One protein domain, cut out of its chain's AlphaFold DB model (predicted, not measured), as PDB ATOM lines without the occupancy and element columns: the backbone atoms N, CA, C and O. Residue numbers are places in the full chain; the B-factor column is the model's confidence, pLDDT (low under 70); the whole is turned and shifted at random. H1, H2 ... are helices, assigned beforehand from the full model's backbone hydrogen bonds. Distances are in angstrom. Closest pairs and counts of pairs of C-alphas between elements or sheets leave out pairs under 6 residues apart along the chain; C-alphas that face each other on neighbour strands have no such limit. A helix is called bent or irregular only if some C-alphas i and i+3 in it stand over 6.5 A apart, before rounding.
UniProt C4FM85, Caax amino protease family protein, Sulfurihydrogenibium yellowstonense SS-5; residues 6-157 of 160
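This is residues 6 to 157 of the 160 residues of the protein "Caax amino protease family protein" of Sulfurihydrogenibium yellowstonense SS-5 (UniProt C4FM85). A compact cluster of helices is built round one long helix, H5, which runs through the middle with H2, H6, H8 and H9 packed about it. H1 covers H2 and H6 on one side, and H4 packs on H9 at the opposite side of the cluster. The printed part has 152 residues with nine named helices, H1 to H9 in chain order, and no named strand: the class is all helix. It is compact, with a radius of gyration of the C-alphas of 15.0 A and spans of 38 by 37 by 25 A.

H1, residues 6 to 25, begins at C-alpha 6 (-36.662, -60.456, 116.250) and is 28.1 A long. H2 is residues 29 to 40; it is irregular, with C-alphas 35 and 38 7.0 A apart. H3 is residues 44 to 47. H4, residues 52 to 67, is 26.7 A long and only just irregular, with C-alphas 60 and 63 6.55 A apart. H5, residues 70 to 93, is the longest at 32.9 A and begins at C-alpha 70 (-25.177, -23.276, 114.290). H6 is residues 97 to 112, 22.8 A long, H7 residues 115 to 119 and H8 residues 121 to 134. H9, residues 137 to 155, is 25.9 A long and ends at C-alpha 155 (-44.737, -24.087, 107.963).

H5 is the hub, touching five helices. H9 touches it at a steep tilt of 51 degrees, opposite ways, closest at the C-alphas of Phe 81 and Val 141, 5.3 A. Residues 79 to 90 of H5 touch H2, closest at the C-alphas of Phe 86 and Leu 35, 5.3 A. Residues 87 to 92 touch H6, a hairpin with H5, closest at the C-alphas of Leu 92 and Thr 100, 6.0 A. Residues 88 to 92 touch H8, only just about perpendicular at 71 degrees, closest at the C-alphas of Arg 88 and Gly 128, 6.0 A. H4 touches H5 only at the corner, closest at the C-alphas of Leu 65 and Ala 73, 6.0 A. Residues 54 to 61 of H4 touch H9, closest at the C-alphas of Asp 55 and Ser 138, 5.2 A. H1 touches H2, its hairpin partner, closest at the C-alphas of Ser 18 and Val 31, 5.2 A. Residues 15 to 23 of H1 touch residues 107 to 111 of H6, closest at the C-alphas of Lys 23 and Ile 111, 5.7 A. H7 touches H6, closest at the C-alphas of Ser 117 and His 108, 5.0 A. H3 touches no helix. H1, H4, H5, H6, H8 and H9 form a bundle, a group of helices gathered together. O i to N i+4 pairs are all within hydrogen-bond range in H1, H7, H8 and H9, but 5 of 8 in H2, 16 of 20 in H5, 10 of 12 in H6 and 2 of 12 in H4, where 10 of 13 O i to N i+3 pairs are; H3 is too short for an i+4 pair.

The two C-alphas farthest apart, those of Leu 6 and Ile 67, are 43.2 A apart. The printed part has no cut, and the eight links between helices are tight. The mean pLDDT of the printed part is 90.7, with residues 48 to 52 and residue 157 under 70.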
ATOM      1  N   LEU A   6     -36.513 -60.663 114.810       92.06
ATOM      2  CA  LEU A   6     -36.662 -60.456 116.250       92.06
ATOM      3  C   LEU A   6     -35.846 -59.266 116.764       92.06
ATOM      4  O   LEU A   6     -36.385 -58.470 117.522       92.06
ATOM      5  N   ILE A   7     -34.590 -59.100 116.331       93.44
ATOM      6  CA  ILE A   7     -33.748 -57.981 116.793       93.44
ATOM      7  C   ILE A   7     -34.303 -56.632 116.297       93.44
ATOM      8  O   ILE A   7     -34.489 -55.744 117.126       93.44
ATOM      9  N   PRO A   8     -34.638 -56.452 115.000       95.31
ATOM     10  CA  PRO A   8     -35.318 -55.244 114.530       95.31
ATOM     11  C   PRO A   8     -36.612 -54.919 115.284       95.31
ATOM     12  O   PRO A   8     -36.825 -53.768 115.656       95.31
ATOM     13  N   ILE A   9     -37.454 -55.925 115.544       96.44
ATOM     14  CA  ILE A   9     -38.700 -55.743 116.302       96.44
ATOM     15  C   ILE A   9     -38.394 -55.321 117.743       96.44
ATOM     16  O   ILE A   9     -39.002 -54.377 118.237       96.44
ATOM     17  N   PHE A  10     -37.437 -55.976 118.405       96.69
ATOM     18  CA  PHE A  10     -37.030 -55.640 119.767       96.69
ATOM     19  C   PHE A  10     -36.512 -54.202 119.872       96.69
ATOM     20  O   PHE A  10     -36.954 -53.458 120.743       96.69
ATOM     21  N   LEU A  11     -35.629 -53.785 118.960       97.00
ATOM     22  CA  LEU A  11     -35.114 -52.415 118.929       97.00
ATOM     23  C   LEU A  11     -36.223 -51.396 118.657       97.00
ATOM     24  O   LEU A  11     -36.232 -50.330 119.264       97.00
ATOM     25  N   TYR A  12     -37.184 -51.725 117.793       98.19
ATOM     26  CA  TYR A  12     -38.332 -50.855 117.562       98.19
ATOM     27  C   TYR A  12     -39.235 -50.745 118.802       98.19
ATOM     28  O   TYR A  12     -39.648 -49.649 119.164       98.19
ATOM     29  N   ILE A  13     -39.497 -51.848 119.508       98.19
ATOM     30  CA  ILE A  13     -40.232 -51.812 120.783       98.19
ATOM     31  C   ILE A  13     -39.473 -50.963 121.813       98.19
ATOM     32  O   ILE A  13     -40.085 -50.142 122.494       98.19
ATOM     33  N   ALA A  14     -38.147 -51.104 121.895       98.00
ATOM     34  CA  ALA A  14     -37.312 -50.276 122.759       98.00
ATOM     35  C   ALA A  14     -37.397 -48.784 122.391       98.00
ATOM     36  O   ALA A  14     -37.428 -47.948 123.291       98.00
ATOM     37  N   LEU A  15     -37.504 -48.452 121.098       98.38
ATOM     38  CA  LEU A  15     -37.731 -47.083 120.627       98.38
ATOM     39  C   LEU A  15     -39.097 -46.553 121.088       98.38
ATOM     40  O   LEU A  15     -39.192 -45.434 121.580       98.38
ATOM     41  N   ILE A  16     -40.158 -47.357 120.994       98.44
ATOM     42  CA  ILE A  16     -41.477 -46.955 121.503       98.44
ATOM     43  C   ILE A  16     -41.421 -46.692 123.011       98.44
ATOM     44  O   ILE A  16     -41.878 -45.648 123.472       98.44
ATOM     45  N   ILE A  17     -40.797 -47.584 123.781       98.06
ATOM     46  CA  ILE A  17     -40.631 -47.393 125.228       98.06
ATOM     47  C   ILE A  17     -39.825 -46.120 125.522       98.06
ATOM     48  O   ILE A  17     -40.229 -45.332 126.377       98.06
ATOM     49  N   SER A  18     -38.723 -45.873 124.808       97.75
ATOM     50  CA  SER A  18     -37.907 -44.675 125.029       97.75
ATOM     51  C   SER A  18     -38.644 -43.387 124.654       97.75
ATOM     52  O   SER A  18     -38.509 -42.396 125.369       97.75
ATOM     53  N   THR A  19     -39.488 -43.399 123.617       97.19
ATOM     54  CA  THR A  19     -40.330 -42.241 123.250       97.19
ATOM     55  C   THR A  19     -41.412 -41.954 124.293       97.19
ATOM     56  O   THR A  19     -41.666 -40.790 124.603       97.19
ATOM     57  N   LEU A  20     -41.991 -42.990 124.914       97.50
ATOM     58  CA  LEU A  20     -42.915 -42.835 126.042       97.50
ATOM     59  C   LEU A  20     -42.202 -42.262 127.274       97.50
ATOM     60  O   LEU A  20     -42.714 -41.336 127.904       97.50
ATOM     61  N   ILE A  21     -41.003 -42.761 127.594       96.94
ATOM     62  CA  ILE A  21     -40.176 -42.210 128.677       96.94
ATOM     63  C   ILE A  21     -39.858 -40.742 128.400       96.94
ATOM     64  O   ILE A  21     -40.026 -39.913 129.295       96.94
ATOM     65  N   TYR A  22     -39.451 -40.401 127.176       96.75
ATOM     66  CA  TYR A  22     -39.197 -39.020 126.777       96.75
ATOM     67  C   TYR A  22     -40.442 -38.145 126.954       96.75
ATOM     68  O   TYR A  22     -40.346 -37.085 127.561       96.75
ATOM     69  N   LYS A  23     -41.627 -38.609 126.537       95.69
ATOM     70  CA  LYS A  23     -42.881 -37.860 126.706       95.69
ATOM     71  C   LYS A  23     -43.197 -37.539 128.173       95.69
ATOM     72  O   LYS A  23     -43.749 -36.478 128.446       95.69
ATOM     73  N   ILE A  24     -42.862 -38.437 129.102       96.62
ATOM     74  CA  ILE A  24     -43.149 -38.274 130.538       96.62
ATOM     75  C   ILE A  24     -42.053 -37.470 131.254       96.62
ATOM     76  O   ILE A  24     -42.348 -36.646 132.113       96.62
ATOM     77  N   THR A  25     -40.785 -37.729 130.931       95.94
ATOM     78  CA  THR A  25     -39.623 -37.222 131.687       95.94
ATOM     79  C   THR A  25     -38.907 -36.059 131.007       95.94
ATOM     80  O   THR A  25     -38.067 -35.415 131.630       95.94
ATOM     81  N   ASN A  26     -39.215 -35.797 129.735       93.38
ATOM     82  CA  ASN A  26     -38.525 -34.849 128.863       93.38
ATOM     83  C   ASN A  26     -37.014 -35.133 128.698       93.38
ATOM     84  O   ASN A  26     -36.230 -34.229 128.420       93.38
ATOM     85  N   LEU A  27     -36.592 -36.396 128.869       92.75
ATOM     86  CA  LEU A  27     -35.207 -36.850 128.685       92.75
ATOM     87  C   LEU A  27     -35.030 -37.576 127.335       92.75
ATOM     88  O   LEU A  27     -35.401 -38.746 127.221       92.75
ATOM     89  N   PRO A  28     -34.452 -36.930 126.303       90.81
ATOM     90  CA  PRO A  28     -34.361 -37.514 124.961       90.81
ATOM     91  C   PRO A  28     -33.207 -38.515 124.804       90.81
ATOM     92  O   PRO A  28     -33.117 -39.209 123.794       90.81
ATOM     93  N   CYS A  29     -32.309 -38.617 125.790       92.69
ATOM     94  CA  CYS A  29     -31.090 -39.425 125.703       92.69
ATOM     95  C   CYS A  29     -31.362 -40.895 125.345       92.69
ATOM     96  O   CYS A  29     -30.672 -41.457 124.497       92.69
ATOM     97  N   PHE A  30     -32.400 -41.503 125.926       94.00
ATOM     98  CA  PHE A  30     -32.761 -42.892 125.641       94.00
ATOM     99  C   PHE A  30     -33.225 -43.096 124.197       94.00
ATOM    100  O   PHE A  30     -32.948 -44.143 123.619       94.00
ATOM    101  N   VAL A  31     -33.895 -42.107 123.598       96.19
ATOM    102  CA  VAL A  31     -34.327 -42.174 122.195       96.19
ATOM    103  C   VAL A  31     -33.101 -42.247 121.293       96.19
ATOM    104  O   VAL A  31     -32.973 -43.191 120.515       96.19
ATOM    105  N   TYR A  32     -32.141 -41.335 121.471       95.69
ATOM    106  CA  TYR A  32     -30.920 -41.318 120.664       95.69
ATOM    107  C   TYR A  32     -30.053 -42.566 120.848       95.69
ATOM    108  O   TYR A  32     -29.508 -43.070 119.869       95.69
ATOM    109  N   VAL A  33     -29.957 -43.109 122.067       96.31
ATOM    110  CA  VAL A  33     -29.230 -44.368 122.314       96.31
ATOM    111  C   VAL A  33     -29.821 -45.511 121.489       96.31
ATOM    112  O   VAL A  33     -29.071 -46.278 120.885       96.31
ATOM    113  N   ILE A  34     -31.151 -45.615 121.420       97.44
ATOM    114  CA  ILE A  34     -31.809 -46.655 120.622       97.44
ATOM    115  C   ILE A  34     -31.690 -46.370 119.120       97.44
ATOM    116  O   ILE A  34     -31.369 -47.281 118.362       97.44
ATOM    117  N   LEU A  35     -31.878 -45.125 118.675       97.56
ATOM    118  CA  LEU A  35     -31.732 -44.758 117.260       97.56
ATOM    119  C   LEU A  35     -30.314 -45.028 116.724       97.56
ATOM    120  O   LEU A  35     -30.150 -45.401 115.564       97.56
ATOM    121  N   LEU A  36     -29.290 -44.913 117.574       96.88
ATOM    122  CA  LEU A  36     -27.893 -45.188 117.225       96.88
ATOM    123  C   LEU A  36     -27.453 -46.635 117.490       96.88
ATOM    124  O   LEU A  36     -26.392 -47.044 117.021       96.88
ATOM    125  N   SER A  37     -28.244 -47.460 118.177       95.38
ATOM    126  CA  SER A  37     -27.877 -48.861 118.423       95.38
ATOM    127  C   SER A  37     -27.635 -49.708 117.157       95.38
ATOM    128  O   SER A  37     -26.844 -50.651 117.240       95.38
ATOM    129  N   PRO A  38     -28.233 -49.421 115.976       93.75
ATOM    130  CA  PRO A  38     -27.922 -50.123 114.733       93.75
ATOM    131  C   PRO A  38     -26.448 -50.104 114.323       93.75
ATOM    132  O   PRO A  38     -26.026 -50.984 113.574       93.75
ATOM    133  N   ILE A  39     -25.649 -49.166 114.846       92.56
ATOM    134  CA  ILE A  39     -24.193 -49.128 114.639       92.56
ATOM    135  C   ILE A  39     -23.527 -50.448 115.038       92.56
ATOM    136  O   ILE A  39     -22.561 -50.863 114.407       92.56
ATOM    137  N   LEU A  40     -24.077 -51.149 116.030       91.69
ATOM    138  CA  LEU A  40     -23.552 -52.429 116.502       91.69
ATOM    139  C   LEU A  40     -23.796 -53.591 115.525       91.69
ATOM    140  O   LEU A  40     -23.160 -54.634 115.649       91.69
ATOM    141  N   PHE A  41     -24.727 -53.432 114.580       88.94
ATOM    142  CA  PHE A  41     -25.196 -54.509 113.704       88.94
ATOM    143  C   PHE A  41     -24.903 -54.259 112.219       88.94
ATOM    144  O   PHE A  41     -24.991 -55.192 111.420       88.94
ATOM    145  N   ILE A  42     -24.580 -53.022 111.834       87.12
ATOM    146  CA  ILE A  42     -24.353 -52.626 110.442       87.12
ATOM    147  C   ILE A  42     -22.856 -52.475 110.162       87.12
ATOM    148  O   ILE A  42     -22.130 -51.838 110.923       87.12
ATOM    149  N   ASP A  43     -22.405 -52.968 109.006       84.62
ATOM    150  CA  ASP A  43     -21.092 -52.605 108.471       84.62
ATOM    151  C   ASP A  43     -21.115 -51.166 107.930       84.62
ATOM    152  O   ASP A  43     -21.518 -50.913 106.787       84.62
ATOM    153  N   PHE A  44     -20.652 -50.223 108.753       76.56
ATOM    154  CA  PHE A  44     -20.564 -48.798 108.425       76.56
ATOM    155  C   PHE A  44     -19.814 -48.518 107.123       76.56
ATOM    156  O   PHE A  44     -20.173 -47.597 106.388       76.56
ATOM    157  N   LYS A  45     -18.797 -49.322 106.794       76.69
ATOM    158  CA  LYS A  45     -18.015 -49.119 105.573       76.69
ATOM    159  C   LYS A  45     -18.870 -49.340 104.331       76.69
ATOM    160  O   LYS A  45     -18.728 -48.611 103.354       76.69
ATOM    161  N   SER A  46     -19.778 -50.310 104.383       74.62
ATOM    162  CA  SER A  46     -20.701 -50.583 103.286       74.62
ATOM    163  C   SER A  46     -21.691 -49.429 103.076       74.62
ATOM    164  O   SER A  46     -21.895 -49.019 101.937       74.62
ATOM    165  N   VAL A  47     -22.207 -48.823 104.151       74.31
ATOM    166  CA  VAL A  47     -23.212 -47.740 104.110       74.31
ATOM    167  C   VAL A  47     -22.732 -46.522 103.316       74.31
ATOM    168  O   VAL A  47     -23.487 -45.978 102.513       74.31
ATOM    169  N   PHE A  48     -21.465 -46.133 103.480       69.62
ATOM    170  CA  PHE A  48     -20.855 -45.000 102.769       69.62
ATOM    171  C   PHE A  48     -20.165 -45.392 101.449       69.62
ATOM    172  O   PHE A  48     -19.637 -44.542 100.739       69.62
ATOM    173  N   SER A  49     -20.133 -46.680 101.097       63.69
ATOM    174  CA  SER A  49     -19.472 -47.158  99.874       63.69
ATOM    175  C   SER A  49     -20.388 -47.100  98.647       63.69
ATOM    176  O   SER A  49     -19.914 -46.910  97.524       63.69
ATOM    177  N   TYR A  50     -21.703 -47.258  98.835       60.56
ATOM    178  CA  TYR A  50     -22.621 -47.546  97.730       60.56
ATOM    179  C   TYR A  50     -22.873 -46.378  96.765       60.56
ATOM    180  O   TYR A  50     -23.226 -46.650  95.618       60.56
ATOM    181  N   SER A  51     -22.670 -45.104  97.147       63.66
ATOM    182  CA  SER A  51     -22.894 -44.001  96.200       63.66
ATOM    183  C   SER A  51     -22.167 -42.678  96.503       63.66
ATOM    184  O   SER A  51     -22.790 -41.655  96.807       63.66
ATOM    185  N   ARG A  52     -20.869 -42.636  96.168       68.19
ATOM    186  CA  ARG A  52     -20.032 -41.417  96.233       68.19
ATOM    187  C   ARG A  52     -20.618 -40.182  95.534       68.19
ATOM    188  O   ARG A  52     -20.300 -39.064  95.919       68.19
ATOM    189  N   LYS A  53     -21.440 -40.357  94.488       76.12
ATOM    190  CA  LYS A  53     -22.031 -39.230  93.737       76.12
ATOM    191  C   LYS A  53     -23.026 -38.427  94.574       76.12
ATOM    192  O   LYS A  53     -23.051 -37.207  94.471       76.12
ATOM    193  N   TYR A  54     -23.837 -39.114  95.375       78.38
ATOM    194  CA  TYR A  54     -24.862 -38.476  96.198       78.38
ATOM    195  C   TYR A  54     -24.345 -38.111  97.584       78.38
ATOM    196  O   TYR A  54     -24.933 -37.248  98.210       78.38
ATOM    197  N   ASP A  55     -23.215 -38.658  98.031       77.94
ATOM    198  CA  ASP A  55     -22.613 -38.266  99.312       77.94
ATOM    199  C   ASP A  55     -22.136 -36.803  99.318       77.94
ATOM    200  O   ASP A  55     -22.087 -36.160 100.366       77.94
ATOM    201  N   LEU A  56     -21.892 -36.230  98.133       79.56
ATOM    202  CA  LEU A  56     -21.664 -34.794  97.960       79.56
ATOM    203  C   LEU A  56     -22.890 -33.936  98.302       79.56
ATOM    204  O   LEU A  56     -22.734 -32.731  98.483       79.56
ATOM    205  N   SER A  57     -24.089 -34.518  98.448       82.50
ATOM    206  CA  SER A  57     -25.280 -33.779  98.888       82.50
ATOM    207  C   SER A  57     -25.088 -33.127 100.252       82.50
ATOM    208  O   SER A  57     -25.784 -32.169 100.566       82.50
ATOM    209  N   ILE A  58     -24.127 -33.600 101.052       81.81
ATOM    210  CA  ILE A  58     -23.779 -33.003 102.342       81.81
ATOM    211  C   ILE A  58     -23.409 -31.516 102.211       81.81
ATOM    212  O   ILE A  58     -23.586 -30.754 103.157       81.81
ATOM    213  N   ILE A  59     -22.981 -31.074 101.017       83.88
ATOM    214  CA  ILE A  59     -22.704 -29.665 100.729       83.88
ATOM    215  C   ILE A  59     -23.940 -28.772 100.905       83.88
ATOM    216  O   ILE A  59     -23.800 -27.601 101.234       83.88
ATOM    217  N   PHE A  60     -25.150 -29.317 100.747       83.25
ATOM    218  CA  PHE A  60     -26.393 -28.565 100.925       83.25
ATOM    219  C   PHE A  60     -26.712 -28.257 102.392       83.25
ATOM    220  O   PHE A  60     -27.573 -27.423 102.649       83.25
ATOM    221  N   ILE A  61     -26.006 -28.869 103.348       82.62
ATOM    222  CA  ILE A  61     -26.116 -28.528 104.773       82.62
ATOM    223  C   ILE A  61     -25.359 -27.230 105.075       82.62
ATOM    224  O   ILE A  61     -25.799 -26.443 105.910       82.62
ATOM    225  N   LEU A  62     -24.236 -26.983 104.387       81.81
ATOM    226  CA  LEU A  62     -23.326 -25.870 104.689       81.81
ATOM    227  C   LEU A  62     -24.025 -24.508 104.781       81.81
ATOM    228  O   LEU A  62     -23.782 -23.829 105.773       81.81
ATOM    229  N   PRO A  63     -24.906 -24.099 103.846       81.44
ATOM    230  CA  PRO A  63     -25.595 -22.815 103.955       81.44
ATOM    231  C   PRO A  63     -26.369 -22.660 105.271       81.44
ATOM    232  O   PRO A  63     -26.329 -21.597 105.883       81.44
ATOM    233  N   PHE A  64     -27.007 -23.726 105.757       80.00
ATOM    234  CA  PHE A  64     -27.831 -23.687 106.967       80.00
ATOM    235  C   PHE A  64     -27.003 -23.550 108.248       80.00
ATOM    236  O   PHE A  64     -27.481 -22.947 109.203       80.00
ATOM    237  N   LEU A  65     -25.743 -24.005 108.245       77.12
ATOM    238  CA  LEU A  65     -24.807 -23.765 109.351       77.12
ATOM    239  C   LEU A  65     -24.447 -22.280 109.522       77.12
ATOM    240  O   LEU A  65     -23.984 -21.900 110.593       77.12
ATOM    241  N   PHE A  66     -24.626 -21.461 108.480       76.69
ATOM    242  CA  PHE A  66     -24.332 -20.023 108.506       76.69
ATOM    243  C   PHE A  66     -25.587 -19.140 108.546       76.69
ATOM    244  O   PHE A  66     -25.474 -17.958 108.862       76.69
ATOM    245  N   ILE A  67     -26.759 -19.682 108.199       74.81
ATOM    246  CA  ILE A  67     -28.035 -18.947 108.171       74.81
ATOM    247  C   ILE A  67     -28.785 -19.069 109.505       74.81
ATOM    248  O   ILE A  67     -29.380 -18.093 109.956       74.81
ATOM    249  N   HIS A  68     -28.754 -20.244 110.139       70.00
ATOM    250  CA  HIS A  68     -29.387 -20.491 111.435       70.00
ATOM    251  C   HIS A  68     -28.362 -20.495 112.571       70.00
ATOM    252  O   HIS A  68     -27.156 -20.557 112.336       70.00
ATOM    253  N   GLU A  69     -28.854 -20.481 113.813       81.62
ATOM    254  CA  GLU A  69     -28.034 -20.760 114.993       81.62
ATOM    255  C   GLU A  69     -27.286 -22.094 114.790       81.62
ATOM    256  O   GLU A  69     -27.932 -23.148 114.705       81.62
ATOM    257  N   PRO A  70     -25.939 -22.099 114.712       83.25
ATOM    258  CA  PRO A  70     -25.177 -23.276 114.290       83.25
ATOM    259  C   PRO A  70     -25.454 -24.510 115.152       83.25
ATOM    260  O   PRO A  70     -25.495 -25.635 114.657       83.25
ATOM    261  N   LEU A  71     -25.687 -24.299 116.451       86.56
ATOM    262  CA  LEU A  71     -26.002 -25.368 117.392       86.56
ATOM    263  C   LEU A  71     -27.346 -26.040 117.075       86.56
ATOM    264  O   LEU A  71     -27.460 -27.261 117.181       86.56
ATOM    265  N   GLN A  72     -28.349 -25.265 116.657       86.06
ATOM    266  CA  GLN A  72     -29.660 -25.791 116.286       86.06
ATOM    267  C   GLN A  72     -29.573 -26.608 114.996       86.06
ATOM    268  O   GLN A  72     -30.073 -27.732 114.958       86.06
ATOM    269  N   ALA A  73     -28.876 -26.092 113.980       87.31
ATOM    270  CA  ALA A  73     -28.657 -26.807 112.726       87.31
ATOM    271  C   ALA A  73     -27.903 -28.131 112.954       87.31
ATOM    272  O   ALA A  73     -28.289 -29.173 112.424       87.31
ATOM    273  N   LEU A  74     -26.869 -28.125 113.804       89.56
ATOM    274  CA  LEU A  74     -26.147 -29.344 114.184       89.56
ATOM    275  C   LEU A  74     -27.038 -30.341 114.933       89.56
ATOM    276  O   LEU A  74     -26.958 -31.542 114.673       89.56
ATOM    277  N   ASN A  75     -27.903 -29.863 115.829       90.94
ATOM    278  CA  ASN A  75     -28.852 -30.720 116.535       90.94
ATOM    279  C   ASN A  75     -29.864 -31.360 115.570       90.94
ATOM    280  O   ASN A  75     -30.051 -32.574 115.600       90.94
ATOM    281  N   ASN A  76     -30.463 -30.580 114.666       91.38
ATOM    282  CA  ASN A  76     -31.412 -31.088 113.672       91.38
ATOM    283  C   ASN A  76     -30.756 -32.081 112.707       91.38
ATOM    284  O   ASN A  76     -31.356 -33.099 112.354       91.38
ATOM    285  N   LEU A  77     -29.501 -31.830 112.326       93.38
ATOM    286  CA  LEU A  77     -28.719 -32.770 111.535       93.38
ATOM    287  C   LEU A  77     -28.469 -34.077 112.294       93.38
ATOM    288  O   LEU A  77     -28.584 -35.153 111.711       93.38
ATOM    289  N   PHE A  78     -28.134 -34.001 113.583       94.62
ATOM    290  CA  PHE A  78     -27.910 -35.182 114.413       94.62
ATOM    291  C   PHE A  78     -29.185 -36.019 114.579       94.62
ATOM    292  O   PHE A  78     -29.131 -37.246 114.465       94.62
ATOM    293  N   VAL A  79     -30.336 -35.365 114.766       95.31
ATOM    294  CA  VAL A  79     -31.654 -36.018 114.775       95.31
ATOM    295  C   VAL A  79     -31.873 -36.760 113.458       95.31
ATOM    296  O   VAL A  79     -31.987 -37.988 113.475       95.31
ATOM    297  N   ALA A  80     -31.810 -36.051 112.326       96.62
ATOM    298  CA  ALA A  80     -31.996 -36.632 110.997       96.62
ATOM    299  C   ALA A  80     -31.025 -37.797 110.739       96.62
ATOM    300  O   ALA A  80     -31.421 -38.849 110.246       96.62
ATOM    301  N   PHE A  81     -29.759 -37.654 111.130       96.44
ATOM    302  CA  PHE A  81     -28.766 -38.720 111.029       96.44
ATOM    303  C   PHE A  81     -29.189 -39.974 111.799       96.44
ATOM    304  O   PHE A  81     -29.181 -41.075 111.242       96.44
ATOM    305  N   SER A  82     -29.544 -39.816 113.077       97.31
ATOM    306  CA  SER A  82     -29.881 -40.938 113.956       97.31
ATOM    307  C   SER A  82     -31.147 -41.664 113.494       97.31
ATOM    308  O   SER A  82     -31.186 -42.895 113.458       97.31
ATOM    309  N   GLU A  83     -32.153 -40.915 113.049       98.19
ATOM    310  CA  GLU A  83     -33.401 -41.477 112.554       98.19
ATOM    311  C   GLU A  83     -33.218 -42.183 111.210       98.19
ATOM    312  O   GLU A  83     -33.661 -43.322 111.046       98.19
ATOM    313  N   GLU A  84     -32.514 -41.581 110.251       97.69
ATOM    314  CA  GLU A  84     -32.292 -42.225 108.953       97.69
ATOM    315  C   GLU A  84     -31.402 -43.472 109.083       97.69
ATOM    316  O   GLU A  84     -31.614 -44.459 108.368       97.69
ATOM    317  N   LEU A  85     -30.463 -43.492 110.037       96.44
ATOM    318  CA  LEU A  85     -29.678 -44.687 110.347       96.44
ATOM    319  C   LEU A  85     -30.591 -45.824 110.828       96.44
ATOM    320  O   LEU A  85     -30.527 -46.946 110.313       96.44
ATOM    321  N   PHE A  86     -31.480 -45.533 111.777       97.75
ATOM    322  CA  PHE A  86     -32.390 -46.525 112.337       97.75
ATOM    323  C   PHE A  86     -33.448 -46.992 111.340       97.75
ATOM    324  O   PHE A  86     -33.686 -48.189 111.168       97.75
ATOM    325  N   PHE A  87     -34.096 -46.064 110.647       98.19
ATOM    326  CA  PHE A  87     -35.234 -46.406 109.812       98.19
ATOM    327  C   PHE A  87     -34.823 -46.818 108.396       98.19
ATOM    328  O   PHE A  87     -35.354 -47.806 107.886       98.19
ATOM    329  N   ARG A  88     -33.884 -46.121 107.738       96.19
ATOM    330  CA  ARG A  88     -33.548 -46.396 106.324       96.19
ATOM    331  C   ARG A  88     -32.424 -47.377 106.144       96.19
ATOM    332  O   ARG A  88     -32.515 -48.237 105.274       96.19
ATOM    333  N   VAL A  89     -31.373 -47.258 106.941       93.81
ATOM    334  CA  VAL A  89     -30.262 -48.199 106.825       93.81
ATOM    335  C   VAL A  89     -30.651 -49.518 107.484       93.81
ATOM    336  O   VAL A  89     -30.562 -50.568 106.846       93.81
ATOM    337  N   TYR A  90     -31.152 -49.466 108.722       95.19
ATOM    338  CA  TYR A  90     -31.449 -50.667 109.493       95.19
ATOM    339  C   TYR A  90     -32.838 -51.262 109.211       95.19
ATOM    340  O   TYR A  90     -32.923 -52.297 108.549       95.19
ATOM    341  N   LEU A  91     -33.941 -50.644 109.657       96.31
ATOM    342  CA  LEU A  91     -35.280 -51.256 109.579       96.31
ATOM    343  C   LEU A  91     -35.720 -51.590 108.149       96.31
ATOM    344  O   LEU A  91     -36.246 -52.675 107.901       96.31
ATOM    345  N   LEU A  92     -35.477 -50.698 107.190       95.75
ATOM    346  CA  LEU A  92     -35.829 -50.918 105.784       95.75
ATOM    347  C   LEU A  92     -35.098 -52.112 105.143       95.75
ATOM    348  O   LEU A  92     -35.549 -52.624 104.124       95.75
ATOM    349  N   SER A  93     -33.988 -52.585 105.718       93.88
ATOM    350  CA  SER A  93     -33.345 -53.819 105.245       93.88
ATOM    351  C   SER A  93     -34.152 -55.083 105.594       93.88
ATOM    352  O   SER A  93     -33.996 -56.111 104.937       93.88
ATOM    353  N   TYR A  94     -35.063 -54.992 106.571       94.81
ATOM    354  CA  TYR A  94     -35.917 -56.090 107.043       94.81
ATOM    355  C   TYR A  94     -37.399 -55.933 106.663       94.81
ATOM    356  O   TYR A  94     -38.148 -56.921 106.652       94.81
ATOM    357  N   PHE A  95     -37.832 -54.704 106.372       96.06
ATOM    358  CA  PHE A  95     -39.225 -54.323 106.135       96.06
ATOM    359  C   PHE A  95     -39.397 -53.523 104.836       96.06
ATOM    360  O   PHE A  95     -38.436 -53.063 104.229       96.06
ATOM    361  N   SER A  96     -40.642 -53.360 104.378       97.25
ATOM    362  CA  SER A  96     -40.940 -52.525 103.209       97.25
ATOM    363  C   SER A  96     -40.883 -51.037 103.559       97.25
ATOM    364  O   SER A  96     -41.100 -50.657 104.706       97.25
ATOM    365  N   ASN A  97     -40.671 -50.179 102.557       98.31
ATOM    366  CA  ASN A  97     -40.679 -48.725 102.751       98.31
ATOM    367  C   ASN A  97     -41.999 -48.215 103.345       98.31
ATOM    368  O   ASN A  97     -42.004 -47.357 104.225       98.31
ATOM    369  N   LEU A  98     -43.117 -48.797 102.902       98.44
ATOM    370  CA  LEU A  98     -44.437 -48.476 103.433       98.44
ATOM    371  C   LEU A  98     -44.512 -48.763 104.937       98.44
ATOM    372  O   LEU A  98     -44.876 -47.880 105.709       98.44
ATOM    373  N   LEU A  99     -44.120 -49.971 105.356       98.12
ATOM    374  CA  LEU A  99     -44.150 -50.351 106.766       98.12
ATOM    375  C   LEU A  99     -43.171 -49.507 107.585       98.12
ATOM    376  O   LEU A  99     -43.574 -48.942 108.592       98.12
ATOM    377  N   THR A 100     -41.925 -49.352 107.137       98.25
ATOM    378  CA  THR A 100     -40.934 -48.501 107.811       98.25
ATOM    379  C   THR A 100     -41.435 -47.067 107.983       98.25
ATOM    380  O   THR A 100     -41.186 -46.473 109.025       98.25
ATOM    381  N   SER A 101     -42.182 -46.525 107.018       98.56
ATOM    382  CA  SER A 101     -42.744 -45.173 107.123       98.56
ATOM    383  C   SER A 101     -43.898 -45.078 108.117       98.56
ATOM    384  O   SER A 101     -43.980 -44.105 108.861       98.56
ATOM    385  N   ILE A 102     -44.748 -46.106 108.208       98.50
ATOM    386  CA  ILE A 102     -45.747 -46.202 109.286       98.50
ATOM    387  C   ILE A 102     -45.034 -46.245 110.645       98.50
ATOM    388  O   ILE A 102     -45.374 -45.480 111.544       98.50
ATOM    389  N   LEU A 103     -44.010 -47.093 110.777       98.38
ATOM    390  CA  LEU A 103     -43.225 -47.228 112.006       98.38
ATOM    391  C   LEU A 103     -42.488 -45.929 112.379       98.38
ATOM    392  O   LEU A 103     -42.377 -45.614 113.554       98.38
ATOM    393  N   PHE A 104     -42.020 -45.155 111.400       98.25
ATOM    394  CA  PHE A 104     -41.410 -43.838 111.616       98.25
ATOM    395  C   PHE A 104     -42.406 -42.813 112.182       98.25
ATOM    396  O   PHE A 104     -42.067 -41.999 113.039       98.25
ATOM    397  N   THR A 105     -43.661 -42.886 111.740       98.38
ATOM    398  CA  THR A 105     -44.721 -41.938 112.120       98.38
ATOM    399  C   THR A 105     -45.172 -42.136 113.576       98.38
ATOM    400  O   THR A 105     -45.510 -41.180 114.268       98.38
ATOM    401  N   ILE A 106     -45.157 -43.374 114.085       98.19
ATOM    402  CA  ILE A 106     -45.687 -43.704 115.421       98.19
ATOM    403  C   ILE A 106     -44.963 -42.956 116.566       98.19
ATOM    404  O   ILE A 106     -45.664 -42.338 117.369       98.19
ATOM    405  N   PRO A 107     -43.614 -42.946 116.663       97.44
ATOM    406  CA  PRO A 107     -42.885 -42.127 117.637       97.44
ATOM    407  C   PRO A 107     -43.302 -40.653 117.642       97.44
ATOM    408  O   PRO A 107     -43.492 -40.064 118.706       97.44
ATOM    409  N   HIS A 108     -43.507 -40.072 116.458       96.19
ATOM    410  CA  HIS A 108     -43.926 -38.684 116.312       96.19
ATOM    411  C   HIS A 108     -45.329 -38.468 116.888       96.19
ATOM    412  O   HIS A 108     -45.545 -37.513 117.633       96.19
ATOM    413  N   ILE A 109     -46.275 -39.371 116.606       96.88
ATOM    414  CA  ILE A 109     -47.639 -39.295 117.155       96.88
ATOM    415  C   ILE A 109     -47.614 -39.367 118.685       96.88
ATOM    416  O   ILE A 109     -48.315 -38.602 119.345       96.88
ATOM    417  N   ILE A 110     -46.788 -40.246 119.262       96.44
ATOM    418  CA  ILE A 110     -46.649 -40.382 120.721       96.44
ATOM    419  C   ILE A 110     -46.177 -39.063 121.353       96.44
ATOM    420  O   ILE A 110     -46.711 -38.640 122.387       96.44
ATOM    421  N   ILE A 111     -45.186 -38.416 120.735       93.94
ATOM    422  CA  ILE A 111     -44.546 -37.211 121.267       93.94
ATOM    423  C   ILE A 111     -45.433 -35.975 121.073       93.94
ATOM    424  O   ILE A 111     -45.681 -35.259 122.049       93.94
ATOM    425  N   TYR A 112     -45.927 -35.730 119.858       91.56
ATOM    426  CA  TYR A 112     -46.559 -34.459 119.484       91.56
ATOM    427  C   TYR A 112     -48.092 -34.490 119.519       91.56
ATOM    428  O   TYR A 112     -48.696 -33.492 119.894       91.56
ATOM    429  N   GLN A 113     -48.722 -35.636 119.232       90.25
ATOM    430  CA  GLN A 113     -50.186 -35.829 119.274       90.25
ATOM    431  C   GLN A 113     -50.993 -34.860 118.387       90.25
ATOM    432  O   GLN A 113     -52.154 -34.570 118.670       90.25
ATOM    433  N   ASP A 114     -50.395 -34.376 117.300       88.88
ATOM    434  CA  ASP A 114     -50.996 -33.416 116.375       88.88
ATOM    435  C   ASP A 114     -51.090 -33.966 114.941       88.88
ATOM    436  O   ASP A 114     -50.608 -35.056 114.618       88.88
ATOM    437  N   LEU A 115     -51.721 -33.202 114.044       88.69
ATOM    438  CA  LEU A 115     -51.819 -33.580 112.633       88.69
ATOM    439  C   LEU A 115     -50.436 -33.647 111.958       88.69
ATOM    440  O   LEU A 115     -50.222 -34.496 111.092       88.69
ATOM    441  N   HIS A 116     -49.488 -32.799 112.367       86.31
ATOM    442  CA  HIS A 116     -48.135 -32.750 111.803       86.31
ATOM    443  C   HIS A 116     -47.399 -34.066 111.987       86.31
ATOM    444  O   HIS A 116     -46.794 -34.573 111.042       86.31
ATOM    445  N   SER A 117     -47.531 -34.660 113.171       92.00
ATOM    446  CA  SER A 117     -46.941 -35.950 113.488       92.00
ATOM    447  C   SER A 117     -47.399 -37.054 112.539       92.00
ATOM    448  O   SER A 117     -46.575 -37.853 112.109       92.00
ATOM    449  N   ILE A 118     -48.671 -37.047 112.125       94.12
ATOM    450  CA  ILE A 118     -49.220 -37.992 111.145       94.12
ATOM    451  C   ILE A 118     -48.674 -37.691 109.744       94.12
ATOM    452  O   ILE A 118     -48.321 -38.608 108.999       94.12
ATOM    453  N   LEU A 119     -48.576 -36.409 109.380       94.06
ATOM    454  CA  LEU A 119     -48.089 -35.988 108.066       94.06
ATOM    455  C   LEU A 119     -46.621 -36.351 107.821       94.06
ATOM    456  O   LEU A 119     -46.249 -36.489 106.657       94.06
ATOM    457  N   THR A 120     -45.820 -36.597 108.869       95.12
ATOM    458  CA  THR A 120     -44.435 -37.101 108.741       95.12
ATOM    459  C   THR A 120     -44.327 -38.430 107.975       95.12
ATOM    460  O   THR A 120     -43.268 -38.746 107.424       95.12
ATOM    461  N   PHE A 121     -45.432 -39.168 107.829       97.81
ATOM    462  CA  PHE A 121     -45.518 -40.358 106.984       97.81
ATOM    463  C   PHE A 121     -45.078 -40.104 105.531       97.81
ATOM    464  O   PHE A 121     -44.343 -40.907 104.953       97.81
ATOM    465  N   PHE A 122     -45.506 -38.988 104.931       97.12
ATOM    466  CA  PHE A 122     -45.229 -38.669 103.526       97.12
ATOM    467  C   PHE A 122     -43.755 -38.353 103.238       97.12
ATOM    468  O   PHE A 122     -43.185 -39.015 102.360       97.12
ATOM    469  N   PRO A 123     -43.100 -37.406 103.945       96.88
ATOM    470  CA  PRO A 123     -41.670 -37.193 103.772       96.88
ATOM    471  C   PRO A 123     -40.890 -38.469 104.094       96.88
ATOM    472  O   PRO A 123     -39.979 -38.832 103.351       96.88
ATOM    473  N   SER A 124     -41.318 -39.238 105.105       98.12
ATOM    474  CA  SER A 124     -40.689 -40.518 105.407       98.12
ATOM    475  C   SER A 124     -40.708 -41.475 104.205       98.12
ATOM    476  O   SER A 124     -39.665 -42.015 103.810       98.12
ATOM    477  N   LEU A 125     -41.873 -41.648 103.577       98.31
ATOM    478  CA  LEU A 125     -42.030 -42.500 102.401       98.31
ATOM    479  C   LEU A 125     -41.112 -42.052 101.256       98.31
ATOM    480  O   LEU A 125     -40.492 -42.896 100.597       98.31
ATOM    481  N   PHE A 126     -40.979 -40.739 101.057       98.25
ATOM    482  CA  PHE A 126     -40.077 -40.157 100.067       98.25
ATOM    483  C   PHE A 126     -38.603 -40.461 100.369       98.25
ATOM    484  O   PHE A 126     -37.898 -40.947  99.480       98.25
ATOM    485  N   TYR A 127     -38.132 -40.279 101.608       97.62
ATOM    486  CA  TYR A 127     -36.734 -40.577 101.960       97.62
ATOM    487  C   TYR A 127     -36.400 -42.049 101.730       97.62
ATOM    488  O   TYR A 127     -35.350 -42.374 101.179       97.62
ATOM    489  N   GLY A 128     -37.310 -42.959 102.095       97.38
ATOM    490  CA  GLY A 128     -37.093 -44.383 101.868       97.38
ATOM    491  C   GLY A 128     -37.089 -44.759 100.385       97.38
ATOM    492  O   GLY A 128     -36.271 -45.582  99.973       97.38
ATOM    493  N   PHE A 129     -37.910 -44.107  99.552       97.69
ATOM    494  CA  PHE A 129     -37.847 -44.264  98.095       97.69
ATOM    495  C   PHE A 129     -36.497 -43.789  97.541       97.69
ATOM    496  O   PHE A 129     -35.836 -44.525  96.800       97.69
ATOM    497  N   MET A 130     -36.053 -42.594  97.942       95.69
ATOM    498  CA  MET A 130     -34.771 -42.029  97.516       95.69
ATOM    499  C   MET A 130     -33.600 -42.909  97.950       95.69
ATOM    500  O   MET A 130     -32.727 -43.212  97.133       95.69
ATOM    501  N   TYR A 131     -33.610 -43.410  99.185       95.06
ATOM    502  CA  TYR A 131     -32.597 -44.340  99.672       95.06
ATOM    503  C   TYR A 131     -32.614 -45.669  98.905       95.06
ATOM    504  O   TYR A 131     -31.563 -46.185  98.538       95.06
ATOM    505  N   GLN A 132     -33.783 -46.229  98.577       94.38
ATOM    506  CA  GLN A 132     -33.850 -47.455  97.774       94.38
ATOM    507  C   GLN A 132     -33.282 -47.271  96.362       94.38
ATOM    508  O   GLN A 132     -32.634 -48.191  95.859       94.38
ATOM    509  N   LYS A 133     -33.508 -46.105  95.744       93.12
ATOM    510  CA  LYS A 133     -33.024 -45.777  94.396       93.12
ATOM    511  C   LYS A 133     -31.537 -45.450  94.348       93.12
ATOM    512  O   LYS A 133     -30.868 -45.840  93.397       93.12
ATOM    513  N   THR A 134     -31.035 -44.730  95.345       91.50
ATOM    514  CA  THR A 134     -29.670 -44.181  95.331       91.50
ATOM    515  C   THR A 134     -28.692 -44.963  96.193       91.50
ATOM    516  O   THR A 134     -27.490 -44.881  95.964       91.50
ATOM    517  N   LYS A 135     -29.196 -45.697  97.192       90.44
ATOM    518  CA  LYS A 135     -28.411 -46.347  98.250       90.44
ATOM    519  C   LYS A 135     -27.458 -45.389  98.980       90.44
ATOM    520  O   LYS A 135     -26.499 -45.849  99.586       90.44
ATOM    521  N   SER A 136     -27.719 -44.078  98.942       91.12
ATOM    522  CA  SER A 136     -26.927 -43.078  99.661       91.12
ATOM    523  C   SER A 136     -27.602 -42.725 100.976       91.12
ATOM    524  O   SER A 136     -28.698 -42.162 101.004       91.12
ATOM    525  N   PHE A 137     -26.924 -43.064 102.069       92.31
ATOM    526  CA  PHE A 137     -27.335 -42.673 103.412       92.31
ATOM    527  C   PHE A 137     -27.244 -41.154 103.600       92.31
ATOM    528  O   PHE A 137     -28.202 -40.541 104.058       92.31
ATOM    529  N   SER A 138     -26.147 -40.535 103.151       91.62
ATOM    530  CA  SER A 138     -25.949 -39.084 103.222       91.62
ATOM    531  C   SER A 138     -27.068 -38.304 102.537       91.62
ATOM    532  O   SER A 138     -27.539 -37.313 103.088       91.62
ATOM    533  N   LEU A 139     -27.552 -38.765 101.379       92.81
ATOM    534  CA  LEU A 139     -28.679 -38.120 100.709       92.81
ATOM    535  C   LEU A 139     -29.966 -38.195 101.534       92.81
ATOM    536  O   LEU A 139     -30.670 -37.195 101.631       92.81
ATOM    537  N   ALA A 140     -30.272 -39.349 102.129       95.06
ATOM    538  CA  ALA A 140     -31.456 -39.502 102.971       95.06
ATOM    539  C   ALA A 140     -31.401 -38.557 104.185       95.06
ATOM    540  O   ALA A 140     -32.360 -37.831 104.435       95.06
ATOM    541  N   VAL A 141     -30.243 -38.480 104.853       95.69
ATOM    542  CA  VAL A 141     -30.003 -37.552 105.974       95.69
ATOM    543  C   VAL A 141     -30.183 -36.100 105.544       95.69
ATOM    544  O   VAL A 141     -30.867 -35.345 106.226       95.69
ATOM    545  N   VAL A 142     -29.610 -35.702 104.404       94.94
ATOM    546  CA  VAL A 142     -29.723 -34.330 103.887       94.94
ATOM    547  C   VAL A 142     -31.169 -33.990 103.537       94.94
ATOM    548  O   VAL A 142     -31.639 -32.919 103.904       94.94
ATOM    549  N   LEU A 143     -31.893 -34.882 102.858       96.06
ATOM    550  CA  LEU A 143     -33.298 -34.656 102.510       96.06
ATOM    551  C   LEU A 143     -34.173 -34.513 103.756       96.06
ATOM    552  O   LEU A 143     -35.037 -33.638 103.795       96.06
ATOM    553  N   HIS A 144     -33.927 -35.341 104.769       97.25
ATOM    554  CA  HIS A 144     -34.618 -35.240 106.043       97.25
ATOM    555  C   HIS A 144     -34.296 -33.913 106.733       97.25
ATOM    556  O   HIS A 144     -35.207 -33.136 107.008       97.25
ATOM    557  N   PHE A 145     -33.014 -33.603 106.921       95.56
ATOM    558  CA  PHE A 145     -32.566 -32.341 107.506       95.56
ATOM    559  C   PHE A 145     -33.210 -31.128 106.820       95.56
ATOM    560  O   PHE A 145     -33.859 -30.325 107.482       95.56
ATOM    561  N   LEU A 146     -33.126 -31.038 105.488       93.38
ATOM    562  CA  LEU A 146     -33.709 -29.932 104.723       93.38
ATOM    563  C   LEU A 146     -35.227 -29.831 104.888       93.38
ATOM    564  O   LEU A 146     -35.766 -28.728 104.888       93.38
ATOM    565  N   SER A 147     -35.924 -30.956 105.034       93.25
ATOM    566  CA  SER A 147     -37.370 -30.948 105.260       93.25
ATOM    567  C   SER A 147     -37.726 -30.435 106.656       93.25
ATOM    568  O   SER A 147     -38.714 -29.716 106.794       93.25
ATOM    569  N   ASN A 148     -36.907 -30.736 107.670       91.25
ATOM    570  CA  ASN A 148     -37.074 -30.189 109.018       91.25
ATOM    571  C   ASN A 148     -36.806 -28.680 109.033       91.25
ATOM    572  O   ASN A 148     -37.618 -27.926 109.565       91.25
ATOM    573  N   GLU A 149     -35.731 -28.224 108.383       88.06
ATOM    574  CA  GLU A 149     -35.435 -26.791 108.249       88.06
ATOM    575  C   GLU A 149     -36.545 -26.059 107.483       88.06
ATOM    576  O   GLU A 149     -37.015 -25.008 107.917       88.06
ATOM    577  N   PHE A 150     -37.038 -26.639 106.384       86.88
ATOM    578  CA  PHE A 150     -38.157 -26.077 105.630       86.88
ATOM    579  C   PHE A 150     -39.433 -25.987 106.477       86.88
ATOM    580  O   PHE A 150     -40.123 -24.966 106.452       86.88
ATOM    581  N   TYR A 151     -39.740 -27.027 107.258       85.81
ATOM    582  CA  TYR A 151     -40.886 -27.018 108.163       85.81
ATOM    583  C   TYR A 151     -40.772 -25.900 109.203       85.81
ATOM    584  O   TYR A 151     -41.712 -25.121 109.369       85.81
ATOM    585  N   VAL A 152     -39.614 -25.776 109.859       83.00
ATOM    586  CA  VAL A 152     -39.370 -24.738 110.868       83.00
ATOM    587  C   VAL A 152     -39.470 -23.342 110.253       83.00
ATOM    588  O   VAL A 152     -40.164 -22.497 110.813       83.00
ATOM    589  N   ALA A 153     -38.845 -23.110 109.098       80.12
ATOM    590  CA  ALA A 153     -38.773 -21.789 108.480       80.12
ATOM    591  C   ALA A 153     -40.093 -21.309 107.853       80.12
ATOM    592  O   ALA A 153     -40.360 -20.110 107.869       80.12
ATOM    593  N   PHE A 154     -40.908 -22.207 107.285       78.94
ATOM    594  CA  PHE A 154     -42.053 -21.803 106.454       78.94
ATOM    595  C   PHE A 154     -43.411 -22.301 106.942       78.94
ATOM    596  O   PHE A 154     -44.422 -21.657 106.673       78.94
ATOM    597  N   LEU A 155     -43.465 -23.450 107.613       74.38
ATOM    598  CA  LEU A 155     -44.737 -24.087 107.963       74.38
ATOM    599  C   LEU A 155     -45.085 -23.914 109.440       74.38
ATOM    600  O   LEU A 155     -46.262 -23.821 109.769       74.38
ATOM    601  N   SER A 156     -44.089 -23.800 110.320       73.44
ATOM    602  CA  SER A 156     -44.316 -23.709 111.766       73.44
ATOM    603  C   SER A 156     -45.192 -22.518 112.183       73.44
ATOM    604  O   SER A 156     -45.919 -22.620 113.166       73.44
ATOM    605  N   GLU A 157     -45.176 -21.411 111.433       69.75
ATOM    606  CA  GLU A 157     -46.010 -20.230 111.709       69.75
ATOM    607  C   GLU A 157     -47.434 -20.333 111.158       69.75
ATOM    608  O   GLU A 157     -48.352 -19.758 111.738       69.75
TER     609      GLU A 157